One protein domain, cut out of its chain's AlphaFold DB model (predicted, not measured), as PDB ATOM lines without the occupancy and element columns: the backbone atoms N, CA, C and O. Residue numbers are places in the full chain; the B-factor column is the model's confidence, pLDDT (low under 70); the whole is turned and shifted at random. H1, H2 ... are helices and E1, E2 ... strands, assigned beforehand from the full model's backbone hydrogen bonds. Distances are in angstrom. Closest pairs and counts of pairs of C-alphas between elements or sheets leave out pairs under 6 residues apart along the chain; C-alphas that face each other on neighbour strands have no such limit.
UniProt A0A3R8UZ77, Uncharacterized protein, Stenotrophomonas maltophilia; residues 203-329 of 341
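What this domain is: This is residues 203 to 329 of the 341 residues of an uncharacterized protein of Stenotrophomonas maltophilia (UniProt A0A3R8UZ77). Look first for a strongly twisted sheet of five strands with E1 at its heart: E2 and then E3 follow on one side of E1, while the short strands E4 and E5 sit on its other side, near opposite ends of E1. The long helix H4 packs along the sheet by E5, and on another side H5 packs over E1 with H1 touching H5 and only grazing the sheet; the smaller H2 and H3 lie off the sheet. The printed part has 127 residues with five named helices and five named strands, in the order H1 E1 E2 H2 E3 H3 E4 H4 E5 H5. The branched sheet is mixed, with E1 and E5 parallel and its other neighbour pairs antiparallel, and the class is mixed, helices and strands. The whole is compact, with a radius of gyration of the C-alphas of 14.4 A and spans of 44 by 31 by 25 A.

Where its parts are: Find C-alpha 226 at (31.465, 19.048, 134.101); from there E1, residues 226 to 232, runs 19.4 A to C-alpha 232 at (38.952, 4.422, 123.819). E2 is residues 238 to 242, 13.2 A long, and E3 is residues 254 to 258, 10.8 A. E4 is residues 279 to 282, 9.8 A, and E5 is residues 309 to 311, 6.2 A. The longest helix, H4, takes residues 287 to 303 over 24.6 A. H1, residues 203 to 214, starts at C-alpha 203, (47.940, 25.049, 130.558), and covers 16.2 A. H5 is residues 314 to 321, 10.2 A, H3 is residues 262 to 268, 10.0 A, and H2 is residues 245 to 248, 6.2 A.

How they stand to each other: Start at the hairpin of E1 and E2, antiparallel at 150 degrees, where N 231 and O 239 are 2.9 A apart, within hydrogen-bond range. On the other side of E2 is the edge strand E3, also antiparallel at 150 degrees, with N 240 and O 256 at 2.9 A. Now look at the other side of E1: E4 is beside residues 231 to 232, antiparallel at 115 degrees, with N 232 and O 281 at 2.8 A. E5 is beside residues 226 to 229 of E1, parallel at 32 degrees, with N 228 and O 310 at 2.8 A. H4 is on the sheet at a height of 7.9 A; its closest C-alpha to E5 is that of Asn 301, 6.0 A from that of Ile 309. H5 is on the sheet at a height of 9.6 A, over E1 and slantwise to the strands at 37 degrees on the local plane; the closest C-alphas of E1 and H5, Val 229 and Ala 314, are 6.1 A apart. H1 touches H5 with residues 205 to 210 alone, the same way at a steep tilt of 54 degrees, with the C-alphas of Ile 206 and Ala 320 closest at 5.2 A. H3 and H4 only just touch, with 3 pairs of C-alphas within 8 A; Phe 268 and Thr 289 are closest at 5.9 A. H4 is apart from H1 and H5. H2 is not on the sheet, but only just, with 4 pairs of C-alphas within 10 A. In H1, H3, H4 and H5 every O i to N i+4 pair is within hydrogen-bond range, while H2 is too short for such a pair.

The domain as a whole: The two C-alphas farthest apart, Asp 218 and Asp 271, are 45.3 A from each other. The printed part has no cut. The link from H1 to E1, 11 residues, is long. Near the last printed residues, 327 to 328 pair antiparallel with residues 279 to 280 of E4. The mean pLDDT of the printed part is 71.2, and 48 residues are under 70, among them 214 to 224, 243 to 255 and 300 to 308.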
ATOM      1  N   GLU A 203      47.742  24.552 129.196       75.50
ATOM      2  CA  GLU A 203      47.940  25.049 130.558       75.50
ATOM      3  C   GLU A 203      46.639  25.581 131.168       75.50
ATOM      4  O   GLU A 203      46.369  25.319 132.342       75.50
ATOM      5  N   GLY A 204      45.824  26.285 130.375       71.56
ATOM      6  CA  GLY A 204      44.505  26.764 130.786       71.56
ATOM      7  C   GLY A 204      43.566  25.617 131.151       71.56
ATOM      8  O   GLY A 204      42.970  25.635 132.224       71.56
ATOM      9  N   ARG A 205      43.499  24.565 130.326       77.44
ATOM     10  CA  ARG A 205      42.672  23.377 130.607       77.44
ATOM     11  C   ARG A 205      43.120  22.633 131.860       77.44
ATOM     12  O   ARG A 205      42.287  22.328 132.706       77.44
ATOM     13  N   ILE A 206      44.424  22.417 132.040       78.94
ATOM     14  CA  ILE A 206      44.967  21.812 133.269       78.94
ATOM     15  C   ILE A 206      44.625  22.672 134.494       78.94
ATOM     16  O   ILE A 206      44.232  22.143 135.535       78.94
ATOM     17  N   GLY A 207      44.783  23.994 134.384       73.94
ATOM     18  CA  GLY A 207      44.441  24.947 135.440       73.94
ATOM     19  C   GLY A 207      42.965  24.884 135.825       73.94
ATOM     20  O   GLY A 207      42.653  24.775 137.011       73.94
ATOM     21  N   LEU A 208      42.083  24.854 134.826       74.12
ATOM     22  CA  LEU A 208      40.641  24.709 134.993       74.12
ATOM     23  C   LEU A 208      40.276  23.385 135.646       74.12
ATOM     24  O   LEU A 208      39.552  23.389 136.633       74.12
ATOM     25  N   THR A 209      40.803  22.262 135.163       78.06
ATOM     26  CA  THR A 209      40.545  20.951 135.771       78.06
ATOM     27  C   THR A 209      40.997  20.919 137.226       78.06
ATOM     28  O   THR A 209      40.241  20.463 138.077       78.06
ATOM     29  N   LYS A 210      42.168  21.483 137.556       77.44
ATOM     30  CA  LYS A 210      42.602  21.638 138.957       77.44
ATOM     31  C   LYS A 210      41.636  22.496 139.763       77.44
ATOM     32  O   LYS A 210      41.282  22.112 140.871       77.44
ATOM     33  N   ALA A 211      41.229  23.647 139.230       72.44
ATOM     34  CA  ALA A 211      40.316  24.555 139.910       72.44
ATOM     35  C   ALA A 211      38.980  23.862 140.188       72.44
ATOM     36  O   ALA A 211      38.551  23.813 141.333       72.44
ATOM     37  N   VAL A 212      38.389  23.247 139.171       72.88
ATOM     38  CA  VAL A 212      37.121  22.525 139.252       72.88
ATOM     39  C   VAL A 212      37.181  21.386 140.262       72.88
ATOM     40  O   VAL A 212      36.363  21.334 141.176       72.88
ATOM     41  N   LEU A 213      38.176  20.507 140.141       71.75
ATOM     42  CA  LEU A 213      38.297  19.346 141.017       71.75
ATOM     43  C   LEU A 213      38.721  19.733 142.439       71.75
ATOM     44  O   LEU A 213      38.410  19.014 143.375       71.75
ATOM     45  N   SER A 214      39.370  20.884 142.649       67.81
ATOM     46  CA  SER A 214      39.653  21.391 144.003       67.81
ATOM     47  C   SER A 214      38.411  21.892 144.747       67.81
ATOM     48  O   SER A 214      38.456  22.054 145.962       67.81
ATOM     49  N   MET A 215      37.302  22.137 144.039       61.50
ATOM     50  CA  MET A 215      36.028  22.549 144.643       61.50
ATOM     51  C   MET A 215      35.156  21.354 145.071       61.50
ATOM     52  O   MET A 215      34.103  21.557 145.673       61.50
ATOM     53  N   LEU A 216      35.590  20.120 144.781       55.50
ATOM     54  CA  LEU A 216      34.861  18.882 145.081       55.50
ATOM     55  C   LEU A 216      34.796  18.518 146.563       55.50
ATOM     56  O   LEU A 216      33.890  17.782 146.946       55.50
ATOM     57  N   ASP A 217      35.713  19.027 147.387       53.22
ATOM     58  CA  ASP A 217      35.774  18.670 148.809       53.22
ATOM     59  C   ASP A 217      34.516  19.117 149.594       53.22
ATOM     60  O   ASP A 217      34.256  18.575 150.668       53.22
ATOM     61  N   ASP A 218      33.694  20.034 149.047       48.91
ATOM     62  CA  ASP A 218      32.549  20.631 149.754       48.91
ATOM     63  C   ASP A 218      31.151  20.432 149.093       48.91
ATOM     64  O   ASP A 218      30.151  20.434 149.816       48.91
ATOM     65  N   ASP A 219      31.021  20.233 147.766       48.84
ATOM     66  CA  ASP A 219      29.750  19.879 147.073       48.84
ATOM     67  C   ASP A 219      30.022  19.363 145.633       48.84
ATOM     68  O   ASP A 219      30.634  20.084 144.842       48.84
ATOM     69  N   PRO A 220      29.510  18.186 145.212       46.75
ATOM     70  CA  PRO A 220      29.676  17.668 143.844       46.75
ATOM     71  C   PRO A 220      29.030  18.535 142.746       46.75
ATOM     72  O   PRO A 220      29.201  18.264 141.561       46.75
ATOM     73  N   ARG A 221      28.266  19.573 143.110       47.06
ATOM     74  CA  ARG A 221      27.644  20.532 142.180       47.06
ATOM     75  C   ARG A 221      28.269  21.924 142.245       47.06
ATOM     76  O   ARG A 221      27.752  22.849 141.606       47.06
ATOM     77  N   PHE A 222      29.340  22.116 143.016       46.16
ATOM     78  CA  PHE A 222      29.962  23.428 143.131       46.16
ATOM     79  C   PHE A 222      30.584  23.832 141.788       46.16
ATOM     80  O   PHE A 222      31.479  23.181 141.265       46.16
ATOM     81  N   GLY A 223      30.071  24.913 141.199       53.44
ATOM     82  CA  GLY A 223      30.602  25.465 139.952       53.44
ATOM     83  C   GLY A 223      30.006  24.917 138.656       53.44
ATOM     84  O   GLY A 223      30.365  25.437 137.607       53.44
ATOM     85  N   GLY A 224      29.081  23.947 138.708       60.38
ATOM     86  CA  GLY A 224      28.217  23.527 137.589       60.38
ATOM     87  C   GLY A 224      28.898  23.190 136.254       60.38
ATOM     88  O   GLY A 224      28.190  23.072 135.262       60.38
ATOM     89  N   MET A 225      30.228  23.086 136.210       71.38
ATOM     90  CA  MET A 225      31.005  22.731 135.031       71.38
ATOM     91  C   MET A 225      31.402  21.268 135.141       71.38
ATOM     92  O   MET A 225      31.976  20.887 136.153       71.38
ATOM     93  N   HIS A 226      31.129  20.471 134.115       72.19
ATOM     94  CA  HIS A 226      31.465  19.048 134.101       72.19
ATOM     95  C   HIS A 226      32.796  18.824 133.387       72.19
ATOM     96  O   HIS A 226      32.961  19.272 132.256       72.19
ATOM     97  N   VAL A 227      33.743  18.135 134.024       78.06
ATOM     98  CA  VAL A 227      35.003  17.730 133.383       78.06
ATOM     99  C   VAL A 227      34.773  16.368 132.752       78.06
ATOM    100  O   VAL A 227      34.414  15.435 133.453       78.06
ATOM    101  N   GLN A 228      34.970  16.243 131.447       80.00
ATOM    102  CA  GLN A 228      34.725  15.013 130.703       80.00
ATOM    103  C   GLN A 228      36.018  14.498 130.072       80.00
ATOM    104  O   GLN A 228      36.719  15.252 129.399       80.00
ATOM    105  N   VAL A 229      36.334  13.220 130.283       83.12
ATOM    106  CA  VAL A 229      37.571  12.584 129.810       83.12
ATOM    107  C   VAL A 229      37.226  11.471 128.815       83.12
ATOM    108  O   VAL A 229      36.598  10.490 129.218       83.12
ATOM    109  N   PRO A 230      37.604  11.588 127.527       84.38
ATOM    110  CA  PRO A 230      37.392  10.526 126.555       84.38
ATOM    111  C   PRO A 230      38.463   9.444 126.660       84.38
ATOM    112  O   PRO A 230      39.661   9.737 126.620       84.38
ATOM    113  N   LEU A 231      38.024   8.190 126.705       83.88
ATOM    114  CA  LEU A 231      38.874   7.007 126.619       83.88
ATOM    115  C   LEU A 231      38.353   6.085 125.521       83.88
ATOM    116  O   LEU A 231      37.153   5.997 125.283       83.88
ATOM    117  N   LEU A 232      39.262   5.390 124.856       83.81
ATOM    118  CA  LEU A 232      38.952   4.422 123.819       83.81
ATOM    119  C   LEU A 232      38.761   3.037 124.434       83.81
ATOM    120  O   LEU A 232      39.622   2.562 125.180       83.81
ATOM    121  N   SER A 233      37.647   2.394 124.095       80.19
ATOM    122  CA  SER A 233      37.384   1.003 124.434       80.19
ATOM    123  C   SER A 233      38.114   0.045 123.482       80.19
ATOM    124  O   SER A 233      38.410   0.404 122.337       80.19
ATOM    125  N   PRO A 234      38.357  -1.207 123.909       74.06
ATOM    126  CA  PRO A 234      38.897  -2.252 123.038       74.06
ATOM    127  C   PRO A 234      38.033  -2.527 121.799       74.06
ATOM    128  O   PRO A 234      38.552  -2.957 120.770       74.06
ATOM    129  N   ASP A 235      36.731  -2.244 121.882       75.38
ATOM    130  CA  ASP A 235      35.767  -2.417 120.791       75.38
ATOM    131  C   ASP A 235      35.783  -1.254 119.779       75.38
ATOM    132  O   ASP A 235      35.105  -1.313 118.753       75.38
ATOM    133  N   GLY A 236      36.592  -0.214 120.024       74.88
ATOM    134  CA  GLY A 236      36.723   0.950 119.146       74.88
ATOM    135  C   GLY A 236      35.731   2.079 119.441       74.88
ATOM    136  O   GLY A 236      35.587   2.990 118.630       74.88
ATOM    137  N   GLU A 237      35.058   2.054 120.588       81.38
ATOM    138  CA  GLU A 237      34.118   3.101 121.001       81.38
ATOM    139  C   GLU A 237      34.818   4.138 121.884       81.38
ATOM    140  O   GLU A 237      35.656   3.790 122.718       81.38
ATOM    141  N   VAL A 238      34.468   5.423 121.750       84.62
ATOM    142  CA  VAL A 238      34.966   6.444 122.681       84.62
ATOM    143  C   VAL A 238      33.982   6.600 123.832       84.62
ATOM    144  O   VAL A 238      32.879   7.115 123.662       84.62
ATOM    145  N   LEU A 239      34.402   6.180 125.019       81.31
ATOM    146  CA  LEU A 239      33.663   6.310 126.266       81.31
ATOM    147  C   LEU A 239      34.012   7.636 126.945       81.31
ATOM    148  O   LEU A 239      35.186   7.985 127.078       81.31
ATOM    149  N   ILE A 240      32.993   8.378 127.384       79.19
ATOM    150  CA  ILE A 240      33.168   9.660 128.072       79.19
ATOM    151  C   ILE A 240      32.946   9.478 129.567       79.19
ATOM    152  O   ILE A 240      31.834   9.197 130.019       79.19
ATOM    153  N   PHE A 241      34.005   9.712 130.332       76.94
ATOM    154  CA  PHE A 241      33.992   9.639 131.786       76.94
ATOM    155  C   PHE A 241      33.787  11.009 132.411       76.94
ATOM    156  O   PHE A 241      34.368  11.995 131.955       76.94
ATOM    157  N   ASP A 242      32.995  11.068 133.480       73.81
ATOM    158  CA  ASP A 242      32.900  12.262 134.316       73.81
ATOM    159  C   ASP A 242      34.086  12.303 135.292       73.81
ATOM    160  O   ASP A 242      34.225  11.457 136.176       73.81
ATOM    161  N   GLY A 243      34.931  13.324 135.158       69.81
ATOM    162  CA  GLY A 243      36.054  13.590 136.051       69.81
ATOM    163  C   GLY A 243      35.630  13.806 137.508       69.81
ATOM    164  O   GLY A 243      36.451  13.598 138.397       69.81
ATOM    165  N   PHE A 244      34.367  14.163 137.777       62.72
ATOM    166  CA  PHE A 244      33.793  14.275 139.126       62.72
ATOM    167  C   PHE A 244      33.371  12.928 139.729       62.72
ATOM    168  O   PHE A 244      33.372  12.770 140.954       62.72
ATOM    169  N   GLY A 245      33.059  11.936 138.887       54.69
ATOM    170  CA  GLY A 245      32.795  10.555 139.311       54.69
ATOM    171  C   GLY A 245      34.019   9.886 139.951       54.69
ATOM    172  O   GLY A 245      33.897   8.868 140.622       54.69
ATOM    173  N   SER A 246      35.195  10.516 139.847       50.00
ATOM    174  CA  SER A 246      36.447  10.086 140.481       50.00
ATOM    175  C   SER A 246      36.477  10.186 142.013       50.00
ATOM    176  O   SER A 246      37.451   9.756 142.628       50.00
ATOM    177  N   SER A 247      35.419  10.681 142.669       41.50
ATOM    178  CA  SER A 247      35.280  10.486 144.124       41.50
ATOM    179  C   SER A 247      35.120   9.003 144.509       41.50
ATOM    180  O   SER A 247      35.390   8.646 145.656       41.50
ATOM    181  N   SER A 248      34.817   8.127 143.543       43.53
ATOM    182  CA  SER A 248      35.126   6.695 143.589       43.53
ATOM    183  C   SER A 248      35.962   6.304 142.368       43.53
ATOM    184  O   SER A 248      35.445   5.773 141.390       43.53
ATOM    185  N   LEU A 249      37.281   6.523 142.422       44.97
ATOM    186  CA  LEU A 249      38.245   5.929 141.472       44.97
ATOM    187  C   LEU A 249      38.148   4.391 141.378       44.97
ATOM    188  O   LEU A 249      38.784   3.798 140.513       44.97
ATOM    189  N   ASP A 250      37.358   3.771 142.252       45.53
ATOM    190  CA  ASP A 250      37.069   2.346 142.271       45.53
ATOM    191  C   ASP A 250      35.915   1.943 141.318       45.53
ATOM    192  O   ASP A 250      35.832   0.766 140.977       45.53
ATOM    193  N   ASP A 251      35.046   2.868 140.861       47.69
ATOM    194  CA  ASP A 251      33.856   2.538 140.038       47.69
ATOM    195  C   ASP A 251      33.346   3.702 139.140       47.69
ATOM    196  O   ASP A 251      32.373   4.386 139.479       47.69
ATOM    197  N   PRO A 252      34.018   4.016 138.015       52.41
ATOM    198  CA  PRO A 252      33.575   5.063 137.097       52.41
ATOM    199  C   PRO A 252      32.579   4.527 136.046       52.41
ATOM    200  O   PRO A 252      32.974   3.872 135.083       52.41
ATOM    201  N   GLU A 253      31.288   4.860 136.157       55.97
ATOM    202  CA  GLU A 253      30.325   4.611 135.070       55.97
ATOM    203  C   GLU A 253      30.490   5.655 133.941       55.97
ATOM    204  O   GLU A 253      30.553   6.862 134.217       55.97
ATOM    205  N   PRO A 254      30.547   5.241 132.658       60.84
ATOM    206  CA  PRO A 254      30.613   6.180 131.545       60.84
ATOM    207  C   PRO A 254      29.326   7.008 131.474       60.84
ATOM    208  O   PRO A 254      28.214   6.481 131.448       60.84
ATOM    209  N   TRP A 255      29.482   8.327 131.389       64.50
ATOM    210  CA  TRP A 255      28.368   9.269 131.260       64.50
ATOM    211  C   TRP A 255      27.705   9.178 129.877       64.50
ATOM    212  O   TRP A 255      26.520   9.468 129.714       64.50
ATOM    213  N   GLY A 256      28.481   8.755 128.877       70.50
ATOM    214  CA  GLY A 256      28.026   8.516 127.516       70.50
ATOM    215  C   GLY A 256      29.094   7.835 126.664       70.50
ATOM    216  O   GLY A 256      30.213   7.586 127.114       70.50
ATOM    217  N   HIS A 257      28.737   7.555 125.417       76.81
ATOM    218  CA  HIS A 257      29.632   7.032 124.390       76.81
ATOM    219  C   HIS A 257      29.438   7.827 123.100       76.81
ATOM    220  O   HIS A 257      28.349   8.340 122.829       76.81
ATOM    221  N   ILE A 258      30.511   7.951 122.325       78.19
ATOM    222  CA  ILE A 258      30.496   8.522 120.984       78.19
ATOM    223  C   ILE A 258      30.919   7.424 120.016       78.19
ATOM    224  O   ILE A 258      32.053   6.940 120.074       78.19
ATOM    225  N   ASP A 259      30.008   7.077 119.109       79.38
ATOM    226  CA  ASP A 259      30.302   6.185 117.994       79.38
ATOM    227  C   ASP A 259      31.289   6.877 117.050       79.38
ATOM    228  O   ASP A 259      31.013   7.960 116.522       79.38
ATOM    229  N   VAL A 260      32.437   6.245 116.825       79.06
ATOM    230  CA  VAL A 260      33.424   6.686 115.839       79.06
ATOM    231  C   VAL A 260      33.418   5.679 114.703       79.06
ATOM    232  O   VAL A 260      33.521   4.472 114.929       79.06
ATOM    233  N   ASP A 261      33.256   6.156 113.470       83.75
ATOM    234  CA  ASP A 261      33.287   5.254 112.327       83.75
ATOM    235  C   ASP A 261      34.691   4.665 112.109       83.75
ATOM    236  O   ASP A 261      35.713   5.191 112.559       83.75
ATOM    237  N   GLN A 262      34.740   3.524 111.421       79.25
ATOM    238  CA  GLN A 262      35.979   2.774 111.243       79.25
ATOM    239  C   GLN A 262      37.044   3.561 110.463       79.25
ATOM    240  O   GLN A 262      38.233   3.414 110.747       79.25
ATOM    241  N   ASP A 263      36.640   4.383 109.493       84.94
ATOM    242  CA  ASP A 263      37.577   5.167 108.688       84.94
ATOM    243  C   ASP A 263      38.224   6.261 109.548       84.94
ATOM    244  O   ASP A 263      39.434   6.475 109.472       84.94
ATOM    245  N   GLU A 264      37.445   6.907 110.416       84.75
ATOM    246  CA  GLU A 264      37.921   7.896 111.375       84.75
ATOM    247  C   GLU A 264      38.822   7.273 112.453       84.75
ATOM    248  O   GLU A 264      39.908   7.798 112.706       84.75
ATOM    249  N   LEU A 265      38.471   6.107 113.007       81.69
ATOM    250  CA  LEU A 265      39.345   5.370 113.932       81.69
ATOM    251  C   LEU A 265      40.713   5.053 113.312       81.69
ATOM    252  O   LEU A 265      41.748   5.206 113.965       81.69
ATOM    253  N   LEU A 266      40.745   4.674 112.032       82.50
ATOM    254  CA  LEU A 266      41.994   4.428 111.305       82.50
ATOM    255  C   LEU A 266      42.828   5.703 111.110       82.50
ATOM    256  O   LEU A 266      44.048   5.611 110.965       82.50
ATOM    257  N   THR A 267      42.223   6.897 111.142       85.56
ATOM    258  CA  THR A 267      42.992   8.156 111.150       85.56
ATOM    259  C   THR A 267      43.650   8.439 112.497       85.56
ATOM    260  O   THR A 267      44.712   9.062 112.536       85.56
ATOM    261  N   PHE A 268      43.060   7.967 113.597       84.19
ATOM    262  CA  PHE A 268      43.652   8.086 114.931       84.19
ATOM    263  C   PHE A 268      44.781   7.070 115.119       84.19
ATOM    264  O   PHE A 268      45.796   7.389 115.739       84.19
ATOM    265  N   PHE A 269      44.621   5.882 114.527       79.56
ATOM    266  CA  PHE A 269      45.539   4.748 114.629       79.56
ATOM    267  C   PHE A 269      45.933   4.227 113.239       79.56
ATOM    268  O   PHE A 269      45.466   3.166 112.814       79.56
ATOM    269  N   PRO A 270      46.819   4.937 112.516       68.88
ATOM    270  CA  PRO A 270      47.206   4.554 111.157       68.88
ATOM    271  C   PRO A 270      47.912   3.190 111.080       68.88
ATOM    272  O   PRO A 270      47.877   2.544 110.033       68.88
ATOM    273  N   ASP A 271      48.514   2.736 112.184       73.06
ATOM    274  CA  ASP A 271      49.200   1.444 112.293       73.06
ATOM    275  C   ASP A 271      48.292   0.311 112.822       73.06
ATOM    276  O   ASP A 271      48.742  -0.827 112.967       73.06
ATOM    277  N   GLY A 272      47.008   0.598 113.070       66.44
ATOM    278  CA  GLY A 272      46.045  -0.318 113.685       66.44
ATOM    279  C   GLY A 272      45.895  -0.126 115.199       66.44
ATOM    280  O   GLY A 272      46.710   0.525 115.852       66.44
ATOM    281  N   ILE A 273      44.814  -0.684 115.746       66.94
ATOM    282  CA  ILE A 273      44.473  -0.634 117.173       66.94
ATOM    283  C   ILE A 273      44.941  -1.948 117.810       66.94
ATOM    284  O   ILE A 273      44.374  -3.001 117.526       66.94
ATOM    285  N   ASP A 274      45.980  -1.891 118.643       66.12
ATOM    286  CA  ASP A 274      46.404  -3.004 119.503       66.12
ATOM    287  C   ASP A 274      46.142  -2.601 120.957       66.12
ATOM    288  O   ASP A 274      47.001  -2.030 121.632       66.12
ATOM    289  N   LEU A 275      44.893  -2.785 121.389       66.75
ATOM    290  CA  LEU A 275      44.458  -2.516 122.758       66.75
ATOM    291  C   LEU A 275      44.310  -3.828 123.511       66.75
ATOM    292  O   LEU A 275      43.790  -4.813 122.979       66.75
ATOM    293  N   GLU A 276      44.733  -3.833 124.772       67.88
ATOM    294  CA  GLU A 276      44.452  -4.962 125.645       67.88
ATOM    295  C   GLU A 276      42.925  -5.090 125.841       67.88
ATOM    296  O   GLU A 276      42.260  -4.083 126.092       67.88
ATOM    297  N   PRO A 277      42.341  -6.303 125.737       62.34
ATOM    298  CA  PRO A 277      40.885  -6.514 125.727       62.34
ATOM    299  C   PRO A 277      40.119  -6.005 126.953       62.34
ATOM    300  O   PRO A 277      38.894  -5.967 126.933       62.34
ATOM    301  N   SER A 278      40.821  -5.666 128.031       65.06
ATOM    302  CA  SER A 278      40.254  -5.174 129.282       65.06
ATOM    303  C   SER A 278      40.811  -3.806 129.664       65.06
ATOM    304  O   SER A 278      40.804  -3.470 130.838       65.06
ATOM    305  N   THR A 279      41.324  -3.007 128.729       69.25
ATOM    306  CA  THR A 279      41.912  -1.705 129.070       69.25
ATOM    307  C   THR A 279      41.262  -0.581 128.290       69.25
ATOM    308  O   THR A 279      41.221  -0.599 127.061       69.25
ATOM    309  N   LEU A 280      40.791   0.430 129.017       76.06
ATOM    310  CA  LEU A 280      40.438   1.714 128.427       76.06
ATOM    311  C   LEU A 280      41.707   2.536 128.257       76.06
ATOM    312  O   LEU A 280      42.441   2.751 129.223       76.06
ATOM    313  N   ALA A 281      41.957   2.987 127.031       78.38
ATOM    314  CA  ALA A 281      43.183   3.690 126.687       78.38
ATOM    315  C   ALA A 281      42.922   5.159 126.326       78.38
ATOM    316  O   ALA A 281      41.909   5.482 125.702       78.38
ATOM    317  N   PRO A 282      43.855   6.070 126.642       82.31
ATOM    318  CA  PRO A 282      43.858   7.416 126.102       82.31
ATOM    319  C   PRO A 282      43.799   7.418 124.576       82.31
ATOM    320  O   PRO A 282      44.500   6.649 123.913       82.31
ATOM    321  N   LEU A 283      43.042   8.359 124.014       82.44
ATOM    322  CA  LEU A 283      43.173   8.678 122.598       82.44
ATOM    323  C   LEU A 283      44.597   9.201 122.314       82.44
ATOM    324  O   LEU A 283      45.108  10.033 123.073       82.44
ATOM    325  N   PRO A 284      45.260   8.744 121.238       79.00
ATOM    326  CA  PRO A 284      46.589   9.207 120.873       79.00
ATOM    327  C   PRO A 284      46.525  10.681 120.492       79.00
ATOM    328  O   PRO A 284      45.534  11.137 119.929       79.00
ATOM    329  N   ARG A 285      47.595  11.439 120.738       77.44
ATOM    330  CA  ARG A 285      47.676  12.828 120.274       77.44
ATOM    331  C   ARG A 285      48.175  12.889 118.837       77.44
ATOM    332  O   ARG A 285      49.370  12.756 118.582       77.44
ATOM    333  N   THR A 286      47.249  13.106 117.914       82.81
ATOM    334  CA  THR A 286      47.499  13.318 116.489       82.81
ATOM    335  C   THR A 286      46.681  14.517 116.015       82.81
ATOM    336  O   THR A 286      45.733  14.937 116.677       82.81
ATOM    337  N   ASP A 287      47.005  15.066 114.844       81.69
ATOM    338  CA  ASP A 287      46.205  16.152 114.258       81.69
ATOM    339  C   ASP A 287      44.737  15.730 114.045       81.69
ATOM    340  O   ASP A 287      43.824  16.553 114.131       81.69
ATOM    341  N   ALA A 288      44.498  14.438 113.788       84.00
ATOM    342  CA  ALA A 288      43.164  13.885 113.585       84.00
ATOM    343  C   ALA A 288      42.356  13.831 114.889       84.00
ATOM    344  O   ALA A 288      41.202  14.265 114.899       84.00
ATOM    345  N   THR A 289      42.951  13.361 115.990       82.38
ATOM    346  CA  THR A 289      42.275  13.329 117.295       82.38
ATOM    347  C   THR A 289      42.083  14.723 117.879       82.38
ATOM    348  O   THR A 289      41.045  14.977 118.483       82.38
ATOM    349  N   GLU A 290      43.008  15.655 117.637       81.19
ATOM    350  CA  GLU A 290      42.838  17.062 118.025       81.19
ATOM    351  C   GLU A 290      41.656  17.696 117.272       81.19
ATOM    352  O   GLU A 290      40.771  18.310 117.869       81.19
ATOM    353  N   ALA A 291      41.578  17.488 115.952       82.00
ATOM    354  CA  ALA A 291      40.452  17.964 115.156       82.00
ATOM    355  C   ALA A 291      39.127  17.308 115.578       82.00
ATOM    356  O   ALA A 291      38.089  17.975 115.596       82.00
ATOM    357  N   TRP A 292      39.141  16.016 115.915       85.38
ATOM    358  CA  TRP A 292      37.975  15.309 116.439       85.38
ATOM    359  C   TRP A 292      37.530  15.872 117.787       85.38
ATOM    360  O   TRP A 292      36.343  16.152 117.963       85.38
ATOM    361  N   TRP A 293      38.466  16.113 118.702       80.69
ATOM    362  CA  TRP A 293      38.185  16.715 119.999       80.69
ATOM    363  C   TRP A 293      37.490  18.055 119.817       80.69
ATOM    364  O   TRP A 293      36.371  18.224 120.299       80.69
ATOM    365  N   VAL A 294      38.098  18.986 119.080       76.06
ATOM    366  CA  VAL A 294      37.542  20.330 118.871       76.06
ATOM    367  C   VAL A 294      36.089  20.264 118.391       76.06
ATOM    368  O   VAL A 294      35.230  20.973 118.919       76.06
ATOM    369  N   ARG A 295      35.781  19.373 117.441       81.12
ATOM    370  CA  ARG A 295      34.408  19.192 116.945       81.12
ATOM    371  C   ARG A 295      33.455  18.673 118.025       81.12
ATOM    372  O   ARG A 295      32.363  19.220 118.163       81.12
ATOM    373  N   ASN A 296      33.852  17.656 118.788       78.62
ATOM    374  CA  ASN A 296      32.996  17.047 119.811       78.62
ATOM    375  C   ASN A 296      32.809  17.945 121.039       78.62
ATOM    376  O   ASN A 296      31.712  18.008 121.579       78.62
ATOM    377  N   GLN A 297      33.820  18.722 121.425       74.56
ATOM    378  CA  GLN A 297      33.695  19.745 122.466       74.56
ATOM    379  C   GLN A 297      32.645  20.803 122.100       74.56
ATOM    380  O   GLN A 297      31.840  21.197 122.946       74.56
ATOM    381  N   VAL A 298      32.644  21.269 120.845       71.12
ATOM    382  CA  VAL A 298      31.640  22.224 120.348       71.12
ATOM    383  C   VAL A 298      30.242  21.613 120.393       71.12
ATOM    384  O   VAL A 298      29.291  22.287 120.782       71.12
ATOM    385  N   GLU A 299      30.109  20.345 120.012       72.38
ATOM    386  CA  GLU A 299      28.822  19.656 120.007       72.38
ATOM    387  C   GLU A 299      28.299  19.391 121.427       72.38
ATOM    388  O   GLU A 299      27.154  19.723 121.728       72.38
ATOM    389  N   LEU A 300      29.149  18.920 122.341       68.19
ATOM    390  CA  LEU A 300      28.804  18.732 123.754       68.19
ATOM    391  C   LEU A 300      28.401  20.052 124.418       68.19
ATOM    392  O   LEU A 300      27.388  20.098 125.111       68.19
ATOM    393  N   ASN A 301      29.103  21.154 124.135       66.31
ATOM    394  CA  ASN A 301      28.716  22.481 124.629       66.31
ATOM    395  C   ASN A 301      27.360  22.957 124.084       66.31
ATOM    396  O   ASN A 301      26.661  23.709 124.761       66.31
ATOM    397  N   ARG A 302      26.952  22.526 122.883       66.00
ATOM    398  CA  ARG A 302      25.601  22.799 122.359       66.00
ATOM    399  C   ARG A 302      24.533  21.940 123.031       66.00
ATOM    400  O   ARG A 302      23.399  22.397 123.169       66.00
ATOM    401  N   GLN A 303      24.874  20.711 123.413       60.28
ATOM    402  CA  GLN A 303      23.942  19.727 123.970       60.28
ATOM    403  C   GLN A 303      23.782  19.825 125.499       60.28
ATOM    404  O   GLN A 303      22.697  19.545 126.005       60.28
ATOM    405  N   GLY A 304      24.815  20.261 126.232       54.06
ATOM    406  CA  GLY A 304      24.916  20.262 127.705       54.06
ATOM    407  C   GLY A 304      23.937  21.162 128.478       54.06
ATOM    408  O   GLY A 304      23.981  21.233 129.707       54.06
ATOM    409  N   GLY A 305      23.010  21.842 127.802       57.41
ATOM    410  CA  GLY A 305      22.010  22.688 128.454       57.41
ATOM    411  C   GLY A 305      22.632  23.894 129.174       57.41
ATOM    412  O   GLY A 305      23.428  24.621 128.593       57.41
ATOM    413  N   SER A 306      22.229  24.170 130.421       52.69
ATOM    414  CA  SER A 306      22.679  25.359 131.173       52.69
ATOM    415  C   SER A 306      24.055  25.226 131.842       52.69
ATOM    416  O   SER A 306      24.513  26.196 132.442       52.69
ATOM    417  N   ALA A 307      24.680  24.047 131.800       59.94
ATOM    418  CA  ALA A 307      25.925  23.728 132.499       59.94
ATOM    419  C   ALA A 307      27.081  23.558 131.490       59.94
ATOM    420  O   ALA A 307      26.933  22.773 130.552       59.94
ATOM    421  N   PRO A 308      28.210  24.282 131.625       66.50
ATOM    422  CA  PRO A 308      29.343  24.131 130.710       66.50
ATOM    423  C   PRO A 308      30.032  22.766 130.864       66.50
ATOM    424  O   PRO A 308      30.071  22.192 131.954       66.50
ATOM    425  N   ILE A 309      30.615  22.261 129.775       73.00
ATOM    426  CA  ILE A 309      31.367  21.001 129.750       73.00
ATOM    427  C   ILE A 309      32.815  21.294 129.339       73.00
ATOM    428  O   ILE A 309      33.065  21.889 128.294       73.00
ATOM    429  N   LEU A 310      33.779  20.844 130.141       76.00
ATOM    430  CA  LEU A 310      35.207  20.857 129.833       76.00
ATOM    431  C   LEU A 310      35.647  19.452 129.413       76.00
ATOM    432  O   LEU A 310      35.906  18.599 130.256       76.00
ATOM    433  N   PHE A 311      35.754  19.218 128.111       78.94
ATOM    434  CA  PHE A 311      36.312  17.993 127.556       78.94
ATOM    435  C   PHE A 311      37.842  18.091 127.580       78.94
ATOM    436  O   PHE A 311      38.408  19.030 127.012       78.94
ATOM    437  N   ILE A 312      38.511  17.165 128.270       81.31
ATOM    438  CA  ILE A 312      39.960  17.190 128.509       81.31
ATOM    439  C   ILE A 312      40.596  15.814 128.243       81.31
ATOM    440  O   ILE A 312      40.021  14.801 128.636       81.31
ATOM    441  N   PRO A 313      41.784  15.719 127.619       84.31
ATOM    442  CA  PRO A 313      42.429  14.452 127.328       84.31
ATOM    443  C   PRO A 313      43.000  13.840 128.594       84.31
ATOM    444  O   PRO A 313      43.400  14.545 129.527       84.31
ATOM    445  N   ALA A 314      43.130  12.518 128.576       81.69
ATOM    446  CA  ALA A 314      43.595  11.750 129.720       81.69
ATOM    447  C   ALA A 314      44.985  12.173 130.237       81.69
ATOM    448  O   ALA A 314      45.213  12.123 131.440       81.69
ATOM    449  N   ASP A 315      45.909  12.622 129.379       82.88
ATOM    450  CA  ASP A 315      47.242  13.061 129.820       82.88
ATOM    451  C   ASP A 315      47.217  14.424 130.530       82.88
ATOM    452  O   ASP A 315      47.907  14.612 131.531       82.88
ATOM    453  N   GLU A 316      46.393  15.368 130.065       85.56
ATOM    454  CA  GLU A 316      46.185  16.643 130.765       85.56
ATOM    455  C   GLU A 316      45.417  16.432 132.071       85.56
ATOM    456  O   GLU A 316      45.754  17.050 133.080       85.56
ATOM    457  N   PHE A 317      44.439  15.524 132.084       83.44
ATOM    458  CA  PHE A 317      43.753  15.123 133.308       83.44
ATOM    459  C   PHE A 317      44.724  14.491 134.315       83.44
ATOM    460  O   PHE A 317      44.707  14.845 135.496       83.44
ATOM    461  N   ALA A 318      45.621  13.615 133.859       81.25
ATOM    462  CA  ALA A 318      46.633  13.000 134.710       81.25
ATOM    463  C   ALA A 318      47.634  14.020 135.260       81.25
ATOM    464  O   ALA A 318      48.002  13.952 136.430       81.25
ATOM    465  N   GLU A 319      48.038  15.018 134.473       84.62
ATOM    466  CA  GLU A 319      48.864  16.121 134.975       84.62
ATOM    467  C   GLU A 319      48.097  17.036 135.945       84.62
ATOM    468  O   GLU A 319      48.672  17.593 136.889       84.62
ATOM    469  N   ALA A 320      46.792  17.204 135.724       79.56
ATOM    470  CA  ALA A 320      45.943  17.995 136.595       79.56
ATOM    471  C   ALA A 320      45.783  17.351 137.977       79.56
ATOM    472  O   ALA A 320      45.867  18.047 138.989       79.56
ATOM    473  N   THR A 321      45.600  16.035 138.012       76.00
ATOM    474  CA  THR A 321      45.158  15.301 139.204       76.00
ATOM    475  C   THR A 321      46.245  14.438 139.844       76.00
ATOM    476  O   THR A 321      46.150  14.102 141.019       76.00
ATOM    477  N   GLY A 322      47.291  14.085 139.097       74.25
ATOM    478  CA  GLY A 322      48.261  13.061 139.484       74.25
ATOM    479  C   GLY A 322      47.779  11.623 139.252       74.25
ATOM    480  O   GLY A 322      48.510  10.694 139.597       74.25
ATOM    481  N   HIS A 323      46.590  11.423 138.672       73.19
ATOM    482  CA  HIS A 323      45.989  10.110 138.431       73.19
ATOM    483  C   HIS A 323      46.008   9.747 136.943       73.19
ATOM    484  O   HIS A 323      45.414  10.434 136.117       73.19
ATOM    485  N   ASN A 324      46.660   8.637 136.592       69.19
ATOM    486  CA  ASN A 324      46.599   8.110 135.228       69.19
ATOM    487  C   ASN A 324      45.236   7.468 134.965       69.19
ATOM    488  O   ASN A 324      44.776   6.658 135.764       69.19
ATOM    489  N   VAL A 325      44.639   7.773 133.814       65.12
ATOM    490  CA  VAL A 325      43.314   7.268 133.414       65.12
ATOM    491  C   VAL A 325      43.423   6.038 132.496       65.12
ATOM    492  O   VAL A 325      42.716   5.931 131.502       65.12
ATOM    493  N   ASN A 326      44.346   5.120 132.801       62.91
ATOM    494  CA  ASN A 326      44.315   3.772 132.222       62.91
ATOM    495  C   ASN A 326      43.528   2.896 133.190       62.91
ATOM    496  O   ASN A 326      44.046   2.545 134.252       62.91
ATOM    497  N   LEU A 327      42.281   2.593 132.841       63.62
ATOM    498  CA  LEU A 327      41.405   1.762 133.660       63.62
ATOM    499  C   LEU A 327      41.507   0.316 133.173       63.62
ATOM    500  O   LEU A 327      41.193   0.024 132.017       63.62
ATOM    501  N   ASP A 328      41.981  -0.568 134.051       59.66
ATOM    502  CA  ASP A 328      41.919  -2.012 133.838       59.66
ATOM    503  C   ASP A 328      40.521  -2.508 134.223       59.66
ATOM    504  O   ASP A 328      40.165  -2.610 135.392       59.66
ATOM    505  N   MET A 329      39.721  -2.805 133.208       58.28
ATOM    506  CA  MET A 329      38.366  -3.330 133.308       58.28
ATOM    507  C   MET A 329      38.334  -4.809 133.747       58.28
ATOM    508  O   MET A 329      37.251  -5.356 133.962       58.28
TER     509      MET A 329